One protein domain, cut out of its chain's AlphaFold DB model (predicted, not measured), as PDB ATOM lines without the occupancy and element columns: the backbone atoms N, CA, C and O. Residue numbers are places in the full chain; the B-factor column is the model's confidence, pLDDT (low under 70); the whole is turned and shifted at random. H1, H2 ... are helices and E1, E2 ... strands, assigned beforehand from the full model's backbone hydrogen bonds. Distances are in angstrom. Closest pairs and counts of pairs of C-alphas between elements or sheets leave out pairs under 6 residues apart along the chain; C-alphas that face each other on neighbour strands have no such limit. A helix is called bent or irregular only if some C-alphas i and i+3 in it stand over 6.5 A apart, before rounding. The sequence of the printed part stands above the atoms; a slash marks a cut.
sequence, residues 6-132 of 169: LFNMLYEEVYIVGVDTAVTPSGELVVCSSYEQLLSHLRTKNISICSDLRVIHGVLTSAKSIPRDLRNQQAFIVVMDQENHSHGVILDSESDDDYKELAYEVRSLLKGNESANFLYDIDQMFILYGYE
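What this domain is: This is residues 6 to 132 of the 169 residues of an uncharacterized protein of Candidatus Stahlbacteria bacterium (UniProt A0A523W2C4). One sheet of six strands curls round like a small barrel, nearly closed, with E2 and E1 facing E6, E4 and E5 and with E3 as the hinge; residues 27 and 28 pair with E5 across the remaining gap. Helices H1 and H3 pack on the outside at the two ends of the longest axis, H1 over E2 and E1, H3 over E4 and E6, while H2 only grazes the sheet. The printed part has 127 residues, with three named helices and six named strands in the order E1 E2 H1 H2 E3 E4 E5 H3 E6; the sheet's order is E2 E1 E3 E6 E4 E5, its neighbours antiparallel, and the class is mixed, helices and strands. The whole is compact, with a radius of gyration of the C-alphas of 14.0 A and spans of 38 by 33 by 25 A.

How they stand to each other: Begin with E1, residues 13 to 19, and go on to E2, residues 30 to 32: the two form a hairpin, antiparallel at 156 degrees, with N 17 and O 30 at 2.8 A. On the other side of E1 look for E3, residues 53 to 62, where N 16 and O 56 are 2.8 A apart. E3 bends by 84 degrees at residue 59, and there you meet E6, residues 125 to 132, with N 59 and O 129 at 2.9 A. E6 bends by 73 degrees at residue 129; its next neighbour is E4, residues 75 to 80, with N 76 and O 128 at 2.8 A. E4 and E5, residues 87 to 92, form a hairpin with N 77 and O 91 at 2.8 A. This makes a folded sheet, one sheet bent back on itself into two leaves that face each other; the closest C-alphas of E1 and E5, Val 19 and Val 89, are 6.0 A apart, while the edge strands E2 and E5 are only just apart, their closest C-alphas 8.1 A from each other. H1, residues 35 to 43, is on the sheet at a height of 9.1 A, over E2 and E1, and runs along the strands, at 7 degrees to E1 on the local plane; the closest C-alphas of H1 and E2 are Leu 38 and Cys 32, 5.5 A apart. H2, residues 47 to 52, only grazes the sheet with its residues 49 to 52. H3, residues 99 to 110, is on the sheet at a height of 10.2 A, over E4 and only just over E6, with 3 C-alphas on E6, and runs along the strands at 19 degrees to E4 on the local plane; the closest C-alphas of H3 and E4 are Val 106 and Ile 77, 7.9 A apart. E2, H1, H2, E3 with E1 between E2 and E3 in the sheet, and E5, H3, E6 with E4 between E5 and E6, are split strand-helix-strand units, two strands of one sheet that are not neighbours, with helices between them along the chain, each with a right-handed crossover. Every O i to N i+4 pair is within hydrogen-bond range in H1 and H3; in H2 it is 0 of 2, with 1 of 3 O i to N i+3 pairs within range.

Where its parts are: Find C-alpha 13 at (-57.855, 31.690, -39.479), where E1 begins its 19.6 A. H1 covers 12.3 A, and H2 is irregular, but only just: C-alphas 48 and 51 are 6.8 A apart. E3, the longest strand, measures 22.6 A, E4 16.2 A and E5 17.2 A. H3 starts at C-alpha 99, (-62.851, 12.527, -36.975), and measures 16.4 A. E6, 18.5 A long, ends at C-alpha 132, (-50.490, 23.370, -47.221).

The domain as a whole: The two C-alphas farthest apart, Glu 36 and Glu 114, are 40.1 A from each other. The printed part has no cut; the links E3 to E4 and H3 to E6 are long. The mean pLDDT of the printed part is 77.2, and residues 20 to 26, 45 to 52, 70 to 72, 95 to 97 and 112 to 119 of this model are under 70.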
ATOM      1  N   LEU A   6     -50.765  30.292 -30.009       74.12
ATOM      2  CA  LEU A   6     -51.788  29.352 -30.485       74.12
ATOM      3  C   LEU A   6     -53.074  29.379 -29.645       74.12
ATOM      4  O   LEU A   6     -54.164  29.276 -30.196       74.12
ATOM      5  N   PHE A   7     -52.985  29.548 -28.320       78.50
ATOM      6  CA  PHE A   7     -54.177  29.582 -27.458       78.50
ATOM      7  C   PHE A   7     -55.037  30.817 -27.704       78.50
ATOM      8  O   PHE A   7     -56.256  30.740 -27.576       78.50
ATOM      9  N   ASN A   8     -54.405  31.940 -28.044       80.00
ATOM     10  CA  ASN A   8     -55.108  33.188 -28.329       80.00
ATOM     11  C   ASN A   8     -55.710  33.214 -29.738       80.00
ATOM     12  O   ASN A   8     -56.490  34.110 -30.014       80.00
ATOM     13  N   MET A   9     -55.351  32.254 -30.597       82.44
ATOM     14  CA  MET A   9     -55.790  32.168 -31.995       82.44
ATOM     15  C   MET A   9     -56.669  30.935 -32.256       82.44
ATOM     16  O   MET A   9     -56.828  30.489 -33.391       82.44
ATOM     17  N   LEU A  10     -57.221  30.330 -31.198       83.38
ATOM     18  CA  LEU A  10     -58.182  29.241 -31.351       83.38
ATOM     19  C   LEU A  10     -59.424  29.744 -32.087       83.38
ATOM     20  O   LEU A  10     -59.991  30.770 -31.729       83.38
ATOM     21  N   TYR A  11     -59.868  28.957 -33.061       82.75
ATOM     22  CA  TYR A  11     -60.984  29.231 -33.964       82.75
ATOM     23  C   TYR A  11     -60.770  30.429 -34.898       82.75
ATOM     24  O   TYR A  11     -61.694  30.808 -35.615       82.75
ATOM     25  N   GLU A  12     -59.556  30.977 -34.942       82.56
ATOM     26  CA  GLU A  12     -59.159  31.991 -35.911       82.56
ATOM     27  C   GLU A  12     -58.494  31.340 -37.131       82.56
ATOM     28  O   GLU A  12     -57.906  30.254 -37.059       82.56
ATOM     29  N   GLU A  13     -58.607  32.019 -38.272       84.56
ATOM     30  CA  GLU A  13     -57.855  31.690 -39.479       84.56
ATOM     31  C   GLU A  13     -56.409  32.169 -39.306       84.56
ATOM     32  O   GLU A  13     -56.153  33.336 -38.999       84.56
ATOM     33  N   VAL A  14     -55.456  31.252 -39.464       89.31
ATOM     34  CA  VAL A  14     -54.037  31.495 -39.201       89.31
ATOM     35  C   VAL A  14     -53.150  30.856 -40.256       89.31
ATOM     36  O   VAL A  14     -53.531  29.907 -40.943       89.31
ATOM     37  N   TYR A  15     -51.917  31.346 -40.318       89.44
ATOM     38  CA  TYR A  15     -50.818  30.696 -41.013       89.44
ATOM     39  C   TYR A  15     -49.866  30.115 -39.975       89.44
ATOM     40  O   TYR A  15     -49.364  30.846 -39.119       89.44
ATOM     41  N   ILE A  16     -49.601  28.817 -40.053       89.00
ATOM     42  CA  ILE A  16     -48.611  28.150 -39.214       89.00
ATOM     43  C   ILE A  16     -47.399  27.817 -40.068       89.00
ATOM     44  O   ILE A  16     -47.509  27.107 -41.064       89.00
ATOM     45  N   VAL A  17     -46.248  28.335 -39.652       87.00
ATOM     46  CA  VAL A  17     -44.935  27.992 -40.192       87.00
ATOM     47  C   VAL A  17     -44.274  27.040 -39.208       87.00
ATOM     48  O   VAL A  17     -44.128  27.370 -38.032       87.00
ATOM     49  N   GLY A  18     -43.873  25.868 -39.675       83.69
ATOM     50  CA  GLY A  18     -43.176  24.876 -38.862       83.69
ATOM     51  C   GLY A  18     -42.220  24.052 -39.705       83.69
ATOM     52  O   GLY A  18     -42.050  24.311 -40.893       83.69
ATOM     53  N   VAL A  19     -41.592  23.059 -39.087       76.06
ATOM     54  CA  VAL A  19     -40.725  22.107 -39.789       76.06
ATOM     55  C   VAL A  19     -41.391  20.744 -39.900       76.06
ATOM     56  O   VAL A  19     -42.117  20.323 -38.993       76.06
ATOM     57  N   ASP A  20     -41.095  20.045 -40.992       69.56
ATOM     58  CA  ASP A  20     -41.436  18.634 -41.141       69.56
ATOM     59  C   ASP A  20     -40.440  17.766 -40.362       69.56
ATOM     60  O   ASP A  20     -39.413  17.328 -40.883       69.56
ATOM     61  N   THR A  21     -40.672  17.564 -39.065       62.75
ATOM     62  CA  THR A  21     -39.822  16.662 -38.279       62.75
ATOM     63  C   THR A  21     -40.663  15.668 -37.499       62.75
ATOM     64  O   THR A  21     -41.183  15.977 -36.433       62.75
ATOM     65  N   ALA A  22     -40.710  14.430 -37.987       55.91
ATOM     66  CA  ALA A  22     -41.453  13.331 -37.370       55.91
ATOM     67  C   ALA A  22     -40.912  12.866 -35.997       55.91
ATOM     68  O   ALA A  22     -41.524  12.015 -35.358       55.91
ATOM     69  N   VAL A  23     -39.746  13.360 -35.547       51.91
ATOM     70  CA  VAL A  23     -38.979  12.700 -34.469       51.91
ATOM     71  C   VAL A  23     -38.674  13.602 -33.262       51.91
ATOM     72  O   VAL A  23     -38.543  13.085 -32.152       51.91
ATOM     73  N   THR A  24     -38.610  14.932 -33.416       58.62
ATOM     74  CA  THR A  24     -38.359  15.866 -32.297       58.62
ATOM     75  C   THR A  24     -38.932  17.262 -32.565       58.62
ATOM     76  O   THR A  24     -38.604  17.826 -33.607       58.62
ATOM     77  N   PRO A  25     -39.673  17.887 -31.626       60.53
ATOM     78  CA  PRO A  25     -40.035  19.303 -31.697       60.53
ATOM     79  C   PRO A  25     -38.813  20.179 -31.416       60.53
ATOM     80  O   PRO A  25     -38.624  20.706 -30.328       60.53
ATOM     81  N   SER A  26     -37.932  20.286 -32.405       64.88
ATOM     82  CA  SER A  26     -36.729  21.121 -32.345       64.88
ATOM     83  C   SER A  26     -36.778  22.310 -33.299       64.88
ATOM     84  O   SER A  26     -35.872  23.141 -33.271       64.88
ATOM     85  N   GLY A  27     -37.789  22.378 -34.167       70.81
ATOM     86  CA  GLY A  27     -37.962  23.489 -35.090       70.81
ATOM     87  C   GLY A  27     -38.825  24.593 -34.512       70.81
ATOM     88  O   GLY A  27     -39.683  24.362 -33.660       70.81
ATOM     89  N   GLU A  28     -38.580  25.804 -34.998       79.06
ATOM     90  CA  GLU A  28     -39.395  26.965 -34.676       79.06
ATOM     91  C   GLU A  28     -40.804  26.781 -35.240       79.06
ATOM     92  O   GLU A  28     -40.970  26.483 -36.423       79.06
ATOM     93  N   LEU A  29     -41.802  26.966 -34.379       85.56
ATOM     94  CA  LEU A  29     -43.208  26.975 -34.744       85.56
ATOM     95  C   LEU A  29     -43.721  28.405 -34.589       85.56
ATOM     96  O   LEU A  29     -43.740  28.955 -33.486       85.56
ATOM     97  N   VAL A  30     -44.136  29.008 -35.697       87.81
ATOM     98  CA  VAL A  30     -44.627  30.385 -35.732       87.81
ATOM     99  C   VAL A  30     -46.059  30.404 -36.213       87.81
ATOM    100  O   VAL A  30     -46.407  29.768 -37.201       87.81
ATOM    101  N   VAL A  31     -46.880  31.183 -35.516       88.25
ATOM    102  CA  VAL A  31     -48.262  31.450 -35.900       88.25
ATOM    103  C   VAL A  31     -48.358  32.899 -36.332       88.25
ATOM    104  O   VAL A  31     -47.949  33.804 -35.601       88.25
ATOM    105  N   CYS A  32     -48.889  33.116 -37.523       87.69
ATOM    106  CA  CYS A  32     -49.146  34.429 -38.082       87.69
ATOM    107  C   CYS A  32     -50.655  34.602 -38.240       87.69
ATOM    108  O   CYS A  32     -51.315  33.772 -38.862       87.69
ATOM    109  N   SER A  33     -51.193  35.702 -37.714       87.25
ATOM    110  CA  SER A  33     -52.625  36.014 -37.825       87.25
ATOM    111  C   SER A  33     -52.988  36.721 -39.132       87.25
ATOM    112  O   SER A  33     -54.144  37.061 -39.361       87.25
ATOM    113  N   SER A  34     -52.002  37.010 -39.986       83.31
ATOM    114  CA  SER A  34     -52.231  37.616 -41.295       83.31
ATOM    115  C   SER A  34     -51.163  37.212 -42.304       83.31
ATOM    116  O   SER A  34     -50.050  36.804 -41.950       83.31
ATOM    117  N   TYR A  35     -51.498  37.382 -43.580       81.06
ATOM    118  CA  TYR A  35     -50.593  37.120 -44.690       81.06
ATOM    119  C   TYR A  35     -49.348  38.027 -44.654       81.06
ATOM    120  O   TYR A  35     -48.235  37.590 -44.931       81.06
ATOM    121  N   GLU A  36     -49.494  39.288 -44.240       80.75
ATOM    122  CA  GLU A  36     -48.376  40.227 -44.110       80.75
ATOM    123  C   GLU A  36     -47.387  39.793 -43.026       80.75
ATOM    124  O   GLU A  36     -46.174  39.927 -43.207       80.75
ATOM    125  N   GLN A  37     -47.890  39.253 -41.909       83.25
ATOM    126  CA  GLN A  37     -47.039  38.696 -40.857       83.25
ATOM    127  C   GLN A  37     -46.273  37.472 -41.361       83.25
ATOM    128  O   GLN A  37     -45.065  37.387 -41.134       83.25
ATOM    129  N   LEU A  38     -46.944  36.583 -42.104       83.81
ATOM    130  CA  LEU A  38     -46.309  35.433 -42.745       83.81
ATOM    131  C   LEU A  38     -45.180  35.883 -43.681       83.81
ATOM    132  O   LEU A  38     -44.042  35.435 -43.542       83.81
ATOM    133  N   LEU A  39     -45.459  36.814 -44.596       79.25
ATOM    134  CA  LEU A  39     -44.453  37.341 -45.521       79.25
ATOM    135  C   LEU A  39     -43.278  37.989 -44.791       79.25
ATOM    136  O   LEU A  39     -42.122  37.780 -45.164       79.25
ATOM    137  N   SER A  40     -43.557  38.779 -43.752       79.62
ATOM    138  CA  SER A  40     -42.510  39.389 -42.939       79.62
ATOM    139  C   SER A  40     -41.641  38.326 -42.271       79.62
ATOM    140  O   SER A  40     -40.425  38.487 -42.245       79.62
ATOM    141  N   HIS A  41     -42.237  37.250 -41.754       82.56
ATOM    142  CA  HIS A  41     -41.502  36.149 -41.141       82.56
ATOM    143  C   HIS A  41     -40.617  35.426 -42.163       82.56
ATOM    144  O   HIS A  41     -39.409  35.313 -41.951       82.56
ATOM    145  N   LEU A  42     -41.177  35.019 -43.306       78.38
ATOM    146  CA  LEU A  42     -40.448  34.297 -44.353       78.38
ATOM    147  C   LEU A  42     -39.250  35.095 -44.887       78.38
ATOM    148  O   LEU A  42     -38.176  34.533 -45.083       78.38
ATOM    149  N   ARG A  43     -39.377  36.421 -45.022       75.88
ATOM    150  CA  ARG A  43     -38.276  37.309 -45.448       75.88
ATOM    151  C   ARG A  43     -37.096  37.356 -44.477       75.88
ATOM    152  O   ARG A  43     -36.000  37.734 -44.878       75.88
ATOM    153  N   THR A  44     -37.306  37.015 -43.204       74.94
ATOM    154  CA  THR A  44     -36.223  36.957 -42.206       74.94
ATOM    155  C   THR A  44     -35.466  35.630 -42.215       74.94
ATOM    156  O   THR A  44     -34.426  35.517 -41.564       74.94
ATOM    157  N   LYS A  45     -35.965  34.619 -42.937       68.19
ATOM    158  CA  LYS A  45     -35.351  33.293 -43.014       68.19
ATOM    159  C   LYS A  45     -34.331  33.233 -44.148       68.19
ATOM    160  O   LYS A  45     -34.556  33.732 -45.246       68.19
ATOM    161  N   ASN A  46     -33.189  32.599 -43.878       58.12
ATOM    162  CA  ASN A  46     -32.206  32.306 -44.918       58.12
ATOM    163  C   ASN A  46     -32.767  31.239 -45.864       58.12
ATOM    164  O   ASN A  46     -33.225  30.196 -45.402       58.12
ATOM    165  N   ILE A  47     -32.643  31.473 -47.174       52.69
ATOM    166  CA  ILE A  47     -33.145  30.609 -48.261       52.69
ATOM    167  C   ILE A  47     -32.730  29.134 -48.086       52.69
ATOM    168  O   ILE A  47     -33.494  28.237 -48.426       52.69
ATOM    169  N   SER A  48     -31.559  28.862 -47.496       47.84
ATOM    170  CA  SER A  48     -31.064  27.497 -47.263       47.84
ATOM    171  C   SER A  48     -31.804  26.712 -46.172       47.84
ATOM    172  O   SER A  48     -31.605  25.510 -46.080       47.84
ATOM    173  N   ILE A  49     -32.590  27.374 -45.316       51.75
ATOM    174  CA  ILE A  49     -33.376  26.749 -44.232       51.75
ATOM    175  C   ILE A  49     -34.808  26.448 -44.716       51.75
ATOM    176  O   ILE A  49     -35.520  25.658 -44.109       51.75
ATOM    177  N   CYS A  50     -35.231  27.053 -45.829       51.78
ATOM    178  CA  CYS A  50     -36.615  26.993 -46.291       51.78
ATOM    179  C   CYS A  50     -37.022  25.661 -46.941       51.78
ATOM    180  O   CYS A  50     -38.215  25.465 -47.132       51.78
ATOM    181  N   SER A  51     -36.092  24.751 -47.264       53.03
ATOM    182  CA  SER A  51     -36.447  23.437 -47.837       53.03
ATOM    183  C   SER A  51     -37.233  22.548 -46.876       53.03
ATOM    184  O   SER A  51     -37.932  21.649 -47.328       53.03
ATOM    185  N   ASP A  52     -37.126  22.821 -45.575       67.44
ATOM    186  CA  ASP A  52     -37.711  22.001 -44.515       67.44
ATOM    187  C   ASP A  52     -38.890  22.720 -43.833       67.44
ATOM    188  O   ASP A  52     -39.434  22.226 -42.843       67.44
ATOM    189  N   LEU A  53     -39.266  23.909 -44.332       75.06
ATOM    190  CA  LEU A  53     -40.367  24.705 -43.801       75.06
ATOM    191  C   LEU A  53     -41.685  24.301 -44.455       75.06
ATOM    192  O   LEU A  53     -41.845  24.387 -45.671       75.06
ATOM    193  N   ARG A  54     -42.655  23.962 -43.615       81.75
ATOM    194  CA  ARG A  54     -44.052  23.785 -43.989       81.75
ATOM    195  C   ARG A  54     -44.826  25.029 -43.610       81.75
ATOM    196  O   ARG A  54     -44.649  25.561 -42.510       81.75
ATOM    197  N   VAL A  55     -45.689  25.482 -44.510       85.88
ATOM    198  CA  VAL A  55     -46.599  26.592 -44.233       85.88
ATOM    199  C   VAL A  55     -48.011  26.145 -44.499       85.88
ATOM    200  O   VAL A  55     -48.358  25.793 -45.619       85.88
ATOM    201  N   ILE A  56     -48.826  26.174 -43.455       88.69
ATOM    202  CA  ILE A  56     -50.197  25.693 -43.513       88.69
ATOM    203  C   ILE A  56     -51.126  26.835 -43.171       88.69
ATOM    204  O   ILE A  56     -50.929  27.538 -42.180       88.69
ATOM    205  N   HIS A  57     -52.134  27.015 -44.008       88.38
ATOM    206  CA  HIS A  57     -53.181  27.993 -43.807       88.38
ATOM    207  C   HIS A  57     -54.468  27.272 -43.422       88.38
ATOM    208  O   HIS A  57     -54.867  26.322 -44.098       88.38
ATOM    209  N   GLY A  58     -55.111  27.696 -42.337       87.69
ATOM    210  CA  GLY A  58     -56.320  27.030 -41.875       87.69
ATOM    211  C   GLY A  58     -56.894  27.586 -40.584       87.69
ATOM    212  O   GLY A  58     -56.426  28.589 -40.049       87.69
ATOM    213  N   VAL A  59     -57.912  26.895 -40.078       88.00
ATOM    214  CA  VAL A  59     -58.573  27.212 -38.808       88.00
ATOM    215  C   VAL A  59     -57.980  26.359 -37.701       88.00
ATOM    216  O   VAL A  59     -58.029  25.125 -37.750       88.00
ATOM    217  N   LEU A  60     -57.424  27.018 -36.690       87.62
ATOM    218  CA  LEU A  60     -56.793  26.351 -35.560       87.62
ATOM    219  C   LEU A  60     -57.826  25.961 -34.504       87.62
ATOM    220  O   LEU A  60     -58.691  26.743 -34.135       87.62
ATOM    221  N   THR A  61     -57.717  24.763 -33.945       88.44
ATOM    222  CA  THR A  61     -58.618  24.275 -32.896       88.44
ATOM    223  C   THR A  61     -57.843  23.506 -31.832       88.44
ATOM    224  O   THR A  61     -56.714  23.071 -32.051       88.44
ATOM    225  N   SER A  62     -58.439  23.323 -30.655       88.12
ATOM    226  CA  SER A  62     -57.826  22.501 -29.612       88.12
ATOM    227  C   SER A  62     -58.029  21.017 -29.907       88.12
ATOM    228  O   SER A  62     -59.156  20.588 -30.154       88.12
ATOM    229  N   ALA A  63     -56.991  20.192 -29.738       88.06
ATOM    230  CA  ALA A  63     -57.140  18.741 -29.858       88.06
ATOM    231  C   ALA A  63     -58.058  18.132 -28.773       88.06
ATOM    232  O   ALA A  63     -58.536  17.007 -28.919       88.06
ATOM    233  N   LYS A  64     -58.366  18.877 -27.696       86.44
ATOM    234  CA  LYS A  64     -59.357  18.480 -26.677       86.44
ATOM    235  C   LYS A  64     -60.778  18.383 -27.230       86.44
ATOM    236  O   LYS A  64     -61.602  17.669 -26.658       86.44
ATOM    237  N   SER A  65     -61.082  19.127 -28.291       80.69
ATOM    238  CA  SER A  65     -62.413  19.207 -28.879       80.69
ATOM    239  C   SER A  65     -62.302  19.249 -30.395       80.69
ATOM    240  O   SER A  65     -62.018  20.289 -30.973       80.69
ATOM    241  N   ILE A  66     -62.565  18.107 -31.030       81.88
ATOM    242  CA  ILE A  66     -62.507  17.932 -32.484       81.88
ATOM    243  C   ILE A  66     -63.872  18.320 -33.076       81.88
ATOM    244  O   ILE A  66     -64.840  17.565 -32.895       81.88
ATOM    245  N   PRO A  67     -64.009  19.488 -33.734       75.00
ATOM    246  CA  PRO A  67     -65.282  19.907 -34.306       75.00
ATOM    247  C   PRO A  67     -65.672  19.004 -35.477       75.00
ATOM    248  O   PRO A  67     -64.893  18.753 -36.391       75.00
ATOM    249  N   ARG A  68     -66.922  18.532 -35.478       75.19
ATOM    250  CA  ARG A  68     -67.433  17.648 -36.540       75.19
ATOM    251  C   ARG A  68     -67.639  18.363 -37.871       75.19
ATOM    252  O   ARG A  68     -67.655  17.702 -38.904       75.19
ATOM    253  N   ASP A  69     -67.825  19.677 -37.838       71.81
ATOM    254  CA  ASP A  69     -68.185  20.466 -39.018       71.81
ATOM    255  C   ASP A  69     -66.983  20.744 -39.930       71.81
ATOM    256  O   ASP A  69     -67.164  21.012 -41.115       71.81
ATOM    257  N   LEU A  70     -65.759  20.596 -39.411       68.69
ATOM    258  CA  LEU A  70     -64.511  20.720 -40.173       68.69
ATOM    259  C   LEU A  70     -64.000  19.373 -40.704       68.69
ATOM    260  O   LEU A  70     -62.932  19.319 -41.297       68.69
ATOM    261  N   ARG A  71     -64.767  18.288 -40.535       67.50
ATOM    262  CA  ARG A  71     -64.316  16.927 -40.872       67.50
ATOM    263  C   ARG A  71     -63.983  16.707 -42.347       67.50
ATOM    264  O   ARG A  71     -63.287  15.762 -42.626       67.50
ATOM    265  N   ASN A  72     -64.520  17.518 -43.263       68.38
ATOM    266  CA  ASN A  72     -64.272  17.377 -44.705       68.38
ATOM    267  C   ASN A  72     -63.070  18.227 -45.171       68.38
ATOM    268  O   ASN A  72     -63.004  18.612 -46.339       68.38
ATOM    269  N   GLN A  73     -62.238  18.685 -44.238       73.88
ATOM    270  CA  GLN A  73     -61.046  19.469 -44.520       73.88
ATOM    271  C   GLN A  73     -59.837  18.666 -44.069       73.88
ATOM    272  O   GLN A  73     -59.870  18.039 -43.009       73.88
ATOM    273  N   GLN A  74     -58.752  18.769 -44.835       83.38
ATOM    274  CA  GLN A  74     -57.480  18.181 -44.452       83.38
ATOM    275  C   GLN A  74     -57.059  18.725 -43.083       83.38
ATOM    276  O   GLN A  74     -57.043  19.937 -42.847       83.38
ATOM    277  N   ALA A  75     -56.758  17.805 -42.173       87.38
ATOM    278  CA  ALA A  75     -56.342  18.116 -40.820       87.38
ATOM    279  C   ALA A  75     -54.827  17.962 -40.680       87.38
ATOM    280  O   ALA A  75     -54.215  17.051 -41.233       87.38
ATOM    281  N   PHE A  76     -54.236  18.835 -39.880       89.06
ATOM    282  CA  PHE A  76     -52.840  18.762 -39.484       89.06
ATOM    283  C   PHE A  76     -52.769  18.831 -37.965       89.06
ATOM    284  O   PHE A  76     -53.421  19.673 -37.337       89.06
ATOM    285  N   ILE A  77     -51.985  17.946 -37.360       89.56
ATOM    286  CA  ILE A  77     -51.779  17.928 -35.915       89.56
ATOM    287  C   ILE A  77     -50.569  18.802 -35.607       89.56
ATOM    288  O   ILE A  77     -49.450  18.520 -36.028       89.56
ATOM    289  N   VAL A  78     -50.796  19.861 -34.842       89.19
ATOM    290  CA  VAL A  78     -49.750  20.780 -34.399       89.19
ATOM    291  C   VAL A  78     -49.422  20.464 -32.949       89.19
ATOM    292  O   VAL A  78     -50.291  20.545 -32.077       89.19
ATOM    293  N   VAL A  79     -48.169  20.101 -32.685       87.06
ATOM    294  CA  VAL A  79     -47.700  19.720 -31.348       87.06
ATOM    295  C   VAL A  79     -46.620  20.693 -30.896       87.06
ATOM    296  O   VAL A  79     -45.590  20.824 -31.556       87.06
ATOM    297  N   MET A  80     -46.846  21.363 -29.768       84.81
ATOM    298  CA  MET A  80     -45.856  22.245 -29.147       84.81
ATOM    299  C   MET A  80     -44.916  21.499 -28.198       84.81
ATOM    300  O   MET A  80     -45.308  20.539 -27.537       84.81
ATOM    301  N   ASP A  81     -43.697  22.016 -28.058       79.69
ATOM    302  CA  ASP A  81     -42.781  21.645 -26.980       79.69
ATOM    303  C   ASP A  81     -43.287  22.192 -25.625       79.69
ATOM    304  O   ASP A  81     -43.702  23.349 -25.499       79.69
ATOM    305  N   GLN A  82     -43.258  21.333 -24.601       72.94
ATOM    306  CA  GLN A  82     -43.651  21.644 -23.227       72.94
ATOM    307  C   GLN A  82     -42.747  22.683 -22.555       72.94
ATOM    308  O   GLN A  82     -43.223  23.481 -21.745       72.94
ATOM    309  N   GLU A  83     -41.446  22.632 -22.824       74.31
ATOM    310  CA  GLU A  83     -40.463  23.522 -22.209       74.31
ATOM    311  C   GLU A  83     -40.346  24.829 -22.990       74.31
ATOM    312  O   GLU A  83     -40.165  25.897 -22.395       74.31
ATOM    313  N   ASN A  84     -40.493  24.753 -24.315       73.00
ATOM    314  CA  ASN A  84     -40.353  25.896 -25.198       73.00
ATOM    315  C   ASN A  84     -41.529  26.050 -26.172       73.00
ATOM    316  O   ASN A  84     -41.488  25.577 -27.299       73.00
ATOM    317  N   HIS A  85     -42.536  26.831 -25.780       71.62
ATOM    318  CA  HIS A  85     -43.727  27.113 -26.597       71.62
ATOM    319  C   HIS A  85     -43.467  27.844 -27.935       71.62
ATOM    320  O   HIS A  85     -44.426  28.187 -28.622       71.62
ATOM    321  N   SER A  86     -42.216  28.154 -28.293       73.56
ATOM    322  CA  SER A  86     -41.849  28.618 -29.639       73.56
ATOM    323  C   SER A  86     -41.355  27.492 -30.551       73.56
ATOM    324  O   SER A  86     -40.985  27.761 -31.692       73.56
ATOM    325  N   HIS A  87     -41.287  26.256 -30.054       80.88
ATOM    326  CA  HIS A  87     -40.913  25.076 -30.819       80.88
ATOM    327  C   HIS A  87     -42.079  24.101 -30.931       80.88
ATOM    328  O   HIS A  87     -42.932  24.002 -30.046       80.88
ATOM    329  N   GLY A  88     -42.096  23.355 -32.028       81.38
ATOM    330  CA  GLY A  88     -43.127  22.366 -32.281       81.38
ATOM    331  C   GLY A  88     -42.934  21.647 -33.603       81.38
ATOM    332  O   GLY A  88     -41.943  21.851 -34.303       81.38
ATOM    333  N   VAL A  89     -43.894  20.789 -33.922       83.69
ATOM    334  CA  VAL A  89     -43.955  20.041 -35.180       83.69
ATOM    335  C   VAL A  89     -45.356  20.116 -35.759       83.69
ATOM    336  O   VAL A  89     -46.334  20.276 -35.021       83.69
ATOM    337  N   ILE A  90     -45.434  19.974 -37.077       86.19
ATOM    338  CA  ILE A  90     -46.691  19.808 -37.792       86.19
ATOM    339  C   ILE A  90     -46.690  18.412 -38.402       86.19
ATOM    340  O   ILE A  90     -45.767  18.061 -39.133       86.19
ATOM    341  N   LEU A  91     -47.699  17.619 -38.065       86.44
ATOM    342  CA  LEU A  91     -47.878  16.258 -38.547       86.44
ATOM    343  C   LEU A  91     -49.087  16.218 -39.475       86.44
ATOM    344  O   LEU A  91     -50.131  16.799 -39.163       86.44
ATOM    345  N   ASP A  92     -48.954  15.512 -40.589       84.69
ATOM    346  CA  ASP A  92     -50.098  15.193 -41.432       84.69
ATOM    347  C   ASP A  92     -51.024  14.225 -40.706       84.69
ATOM    348  O   ASP A  92     -50.572  13.255 -40.096       84.69
ATOM    349  N   SER A  93     -52.322  14.497 -40.784       80.31
ATOM    350  CA  SER A  93     -53.332  13.505 -40.450       80.31
ATOM    351  C   SER A  93     -53.466  12.551 -41.631       80.31
ATOM    352  O   SER A  93     -53.802  12.986 -42.731       80.31
ATOM    353  N   GLU A  94     -53.257  11.254 -41.408       72.31
ATOM    354  CA  GLU A  94     -53.573  10.225 -42.415       72.31
ATOM    355  C   GLU A  94     -55.084   9.943 -42.479       72.31
ATOM    356  O   GLU A  94     -55.556   9.211 -43.345       72.31
ATOM    357  N   SER A  95     -55.848  10.530 -41.555       63.38
ATOM    358  CA  SER A  95     -57.301  10.420 -41.495       63.38
ATOM    359  C   SER A  95     -57.945  11.096 -42.715       63.38
ATOM    360  O   SER A  95     -58.051  12.324 -42.755       63.38
ATOM    361  N   ASP A  96     -58.409  10.295 -43.677       61.38
ATOM    362  CA  ASP A  96     -59.221  10.713 -44.833       61.38
ATOM    363  C   ASP A  96     -60.606  11.209 -44.353       61.38
ATOM    364  O   ASP A  96     -61.625  10.529 -44.493       61.38
ATOM    365  N   ASP A  97     -60.652  12.388 -43.732       61.34
ATOM    366  CA  ASP A  97     -61.868  13.075 -43.277       61.34
ATOM    367  C   ASP A  97     -62.667  12.373 -42.136       61.34
ATOM    368  O   ASP A  97     -63.779  12.793 -41.779       61.34
ATOM    369  N   ASP A  98     -62.132  11.316 -41.497       74.56
ATOM    370  CA  ASP A  98     -62.772  10.666 -40.336       74.56
ATOM    371  C   ASP A  98     -62.263  11.219 -38.992       74.56
ATOM    372  O   ASP A  98     -61.189  10.888 -38.491       74.56
ATOM    373  N   TYR A  99     -63.119  11.993 -38.317       75.56
ATOM    374  CA  TYR A  99     -62.851  12.527 -36.975       75.56
ATOM    375  C   TYR A  99     -62.503  11.450 -35.927       75.56
ATOM    376  O   TYR A  99     -61.888  11.764 -34.904       75.56
ATOM    377  N   LYS A 100     -62.943  10.195 -36.106       81.44
ATOM    378  CA  LYS A 100     -62.607   9.089 -35.197       81.44
ATOM    379  C   LYS A 100     -61.179   8.616 -35.391       81.44
ATOM    380  O   LYS A 100     -60.557   8.244 -34.396       81.44
ATOM    381  N   GLU A 101     -60.701   8.608 -36.629       84.50
ATOM    382  CA  GLU A 101     -59.317   8.284 -36.962       84.50
ATOM    383  C   GLU A 101     -58.406   9.389 -36.438       84.50
ATOM    384  O   GLU A 101     -57.504   9.098 -35.657       84.50
ATOM    385  N   LEU A 102     -58.785  10.652 -36.637       85.31
ATOM    386  CA  LEU A 102     -58.057  11.793 -36.083       85.31
ATOM    387  C   LEU A 102     -58.008  11.750 -34.545       85.31
ATOM    388  O   LEU A 102     -56.966  11.939 -33.917       85.31
ATOM    389  N   ALA A 103     -59.129  11.417 -33.896       85.62
ATOM    390  CA  ALA A 103     -59.165  11.207 -32.448       85.62
ATOM    391  C   ALA A 103     -58.300  10.017 -31.995       85.62
ATOM    392  O   ALA A 103     -57.804  10.005 -30.863       85.62
ATOM    393  N   TYR A 104     -58.166   8.987 -32.831       87.12
ATOM    394  CA  TYR A 104     -57.312   7.837 -32.564       87.12
ATOM    395  C   TYR A 104     -55.833   8.206 -32.701       87.12
ATOM    396  O   TYR A 104     -55.065   7.864 -31.803       87.12
ATOM    397  N   GLU A 105     -55.455   8.958 -33.735       86.06
ATOM    398  CA  GLU A 105     -54.101   9.483 -33.940       86.06
ATOM    399  C   GLU A 105     -53.653  10.340 -32.751       86.06
ATOM    400  O   GLU A 105     -52.647  10.029 -32.111       86.06
ATOM    401  N   VAL A 106     -54.464  11.326 -32.345       86.31
ATOM    402  CA  VAL A 106     -54.202  12.155 -31.154       86.31
ATOM    403  C   VAL A 106     -54.006  11.283 -29.907       86.31
ATOM    404  O   VAL A 106     -53.068  11.472 -29.133       86.31
ATOM    405  N   ARG A 107     -54.855  10.267 -29.701       86.06
ATOM    406  CA  ARG A 107     -54.709   9.332 -28.569       86.06
ATOM    407  C   ARG A 107     -53.460   8.463 -28.668       86.06
ATOM    408  O   ARG A 107     -52.934   8.079 -27.625       86.06
ATOM    409  N   SER A 108     -53.033   8.103 -29.872       83.75
ATOM    410  CA  SER A 108     -51.815   7.330 -30.108       83.75
ATOM    411  C   SER A 108     -50.584   8.150 -29.720       83.75
ATOM    412  O   SER A 108     -49.744   7.664 -28.960       83.75
ATOM    413  N   LEU A 109     -50.554   9.426 -30.125       81.44
ATOM    414  CA  LEU A 109     -49.508  10.386 -29.762       81.44
ATOM    415  C   LEU A 109     -49.432  10.598 -28.243       81.44
ATOM    416  O   LEU A 109     -48.350  10.529 -27.667       81.44
ATOM    417  N   LEU A 110     -50.576  10.755 -27.565       82.00
ATOM    418  CA  LEU A 110     -50.625  10.885 -26.099       82.00
ATOM    419  C   LEU A 110     -50.139   9.638 -25.351       82.00
ATOM    420  O   LEU A 110     -49.630   9.732 -24.236       82.00
ATOM    421  N   LYS A 111     -50.343   8.450 -25.926       77.25
ATOM    422  CA  LYS A 111     -49.919   7.180 -25.320       77.25
ATOM    423  C   LYS A 111     -48.453   6.851 -25.594       77.25
ATOM    424  O   LYS A 111     -47.964   5.874 -25.031       77.25
ATOM    425  N   GLY A 112     -47.772   7.648 -26.419       68.00
ATOM    426  CA  GLY A 112     -46.350   7.494 -26.714       68.00
ATOM    427  C   GLY A 112     -46.020   6.185 -27.429       68.00
ATOM    428  O   GLY A 112     -45.008   5.563 -27.116       68.00
ATOM    429  N   ASN A 113     -46.876   5.715 -28.346       52.66
ATOM    430  CA  ASN A 113     -46.631   4.432 -29.005       52.66
ATOM    431  C   ASN A 113     -45.336   4.454 -29.860       52.66
ATOM    432  O   ASN A 113     -45.215   5.148 -30.866       52.66
ATOM    433  N   GLU A 114     -44.378   3.654 -29.388       47.19
ATOM    434  CA  GLU A 114     -43.187   3.037 -30.000       47.19
ATOM    435  C   GLU A 114     -42.064   3.893 -30.621       47.19
ATOM    436  O   GLU A 114     -40.967   3.355 -30.766       47.19
ATOM    437  N   SER A 115     -42.237   5.191 -30.903       45.62
ATOM    438  CA  SER A 115     -41.192   5.962 -31.630       45.62
ATOM    439  C   SER A 115     -40.700   7.253 -30.965       45.62
ATOM    440  O   SER A 115     -39.634   7.750 -31.328       45.62
ATOM    441  N   ALA A 116     -41.429   7.806 -29.993       50.06
ATOM    442  CA  ALA A 116     -41.122   9.116 -29.421       50.06
ATOM    443  C   ALA A 116     -40.777   9.003 -27.931       50.06
ATOM    444  O   ALA A 116     -41.594   8.588 -27.118       50.06
ATOM    445  N   ASN A 117     -39.572   9.437 -27.551       49.22
ATOM    446  CA  ASN A 117     -39.135   9.571 -26.152       49.22
ATOM    447  C   ASN A 117     -39.842  10.721 -25.398       49.22
ATOM    448  O   ASN A 117     -39.343  11.180 -24.370       49.22
ATOM    449  N   PHE A 118     -40.974  11.213 -25.900       55.78
ATOM    450  CA  PHE A 118     -41.644  12.408 -25.405       55.78
ATOM    451  C   PHE A 118     -43.065  12.070 -24.962       55.78
ATOM    452  O   PHE A 118     -43.823  11.419 -25.679       55.78
ATOM    453  N   LEU A 119     -43.408  12.512 -23.753       63.72
ATOM    454  CA  LEU A 119     -44.771  12.507 -23.242       63.72
ATOM    455  C   LEU A 119     -45.370  13.875 -23.553       63.72
ATOM    456  O   LEU A 119     -44.958  14.870 -22.963       63.72
ATOM    457  N   TYR A 120     -46.317  13.918 -24.482       73.31
ATOM    458  CA  TYR A 120     -47.072  15.128 -24.788       73.31
ATOM    459  C   TYR A 120     -48.325  15.207 -23.914       73.31
ATOM    460  O   TYR A 120     -48.956  14.183 -23.634       73.31
ATOM    461  N   ASP A 121     -48.713  16.417 -23.520       81.38
ATOM    462  CA  ASP A 121     -50.025  16.670 -22.922       81.38
ATOM    463  C   ASP A 121     -51.026  17.081 -24.012       81.38
ATOM    464  O   ASP A 121     -50.669  17.730 -24.996       81.38
ATOM    465  N   ILE A 122     -52.304  16.751 -23.831       83.88
ATOM    466  CA  ILE A 122     -53.369  17.165 -24.756       83.88
ATOM    467  C   ILE A 122     -53.474  18.696 -24.831       83.88
ATOM    468  O   ILE A 122     -53.898  19.248 -25.841       83.88
ATOM    469  N   ASP A 123     -53.043  19.390 -23.778       84.88
ATOM    470  CA  ASP A 123     -52.956  20.849 -23.711       84.88
ATOM    471  C   ASP A 123     -51.934  21.432 -24.701       84.88
ATOM    472  O   ASP A 123     -52.010  22.612 -25.022       84.88
ATOM    473  N   GLN A 124     -51.002  20.627 -25.208       84.62
ATOM    474  CA  GLN A 124     -49.964  21.044 -26.160       84.62
ATOM    475  C   GLN A 124     -50.299  20.668 -27.604       84.62
ATOM    476  O   GLN A 124     -49.495  20.916 -28.503       84.62
ATOM    477  N   MET A 125     -51.464  20.057 -27.822       88.31
ATOM    478  CA  MET A 125     -51.901  19.582 -29.125       88.31
ATOM    479  C   MET A 125     -53.042  20.440 -29.666       88.31
ATOM    480  O   MET A 125     -54.051  20.705 -29.002       88.31
ATOM    481  N   PHE A 126     -52.894  20.808 -30.927       90.19
ATOM    482  CA  PHE A 126     -53.861  21.568 -31.696       90.19
ATOM    483  C   PHE A 126     -54.116  20.850 -33.012       90.19
ATOM    484  O   PHE A 126     -53.303  20.048 -33.470       90.19
ATOM    485  N   ILE A 127     -55.262  21.138 -33.613       89.25
ATOM    486  CA  ILE A 127     -55.618  20.638 -34.934       89.25
ATOM    487  C   ILE A 127     -55.864  21.847 -35.817       89.25
ATOM    488  O   ILE A 127     -56.705  22.687 -35.488       89.25
ATOM    489  N   LEU A 128     -55.125  21.929 -36.914       89.75
ATOM    490  CA  LEU A 128     -55.304  22.927 -37.953       89.75
ATOM    491  C   LEU A 128     -56.051  22.275 -39.119       89.75
ATOM    492  O   LEU A 128     -55.545  21.328 -39.711       89.75
ATOM    493  N   TYR A 129     -57.248  22.763 -39.434       87.50
ATOM    494  CA  TYR A 129     -58.017  22.311 -40.597       87.50
ATOM    495  C   TYR A 129     -57.799  23.286 -41.745       87.50
ATOM    496  O   TYR A 129     -58.092  24.474 -41.598       87.50
ATOM    497  N   GLY A 130     -57.256  22.820 -42.864       87.81
ATOM    498  CA  GLY A 130     -56.856  23.722 -43.934       87.81
ATOM    499  C   GLY A 130     -56.081  23.041 -45.046       87.81
ATOM    500  O   GLY A 130     -56.406  21.926 -45.437       87.81
ATOM    501  N   TYR A 131     -55.083  23.734 -45.586       85.06
ATOM    502  CA  TYR A 131     -54.263  23.235 -46.686       85.06
ATOM    503  C   TYR A 131     -52.831  23.769 -46.603       85.06
ATOM    504  O   TYR A 131     -52.567  24.852 -46.072       85.06
ATOM    505  N   GLU A 132     -51.897  22.994 -47.144       85.69
ATOM    506  CA  GLU A 132     -50.490  23.370 -47.221       85.69
ATOM    507  C   GLU A 132     -50.240  24.328 -48.394       85.69
ATOM    508  O   GLU A 132     -50.691  24.111 -49.523       85.69
TER     509      GLU A 132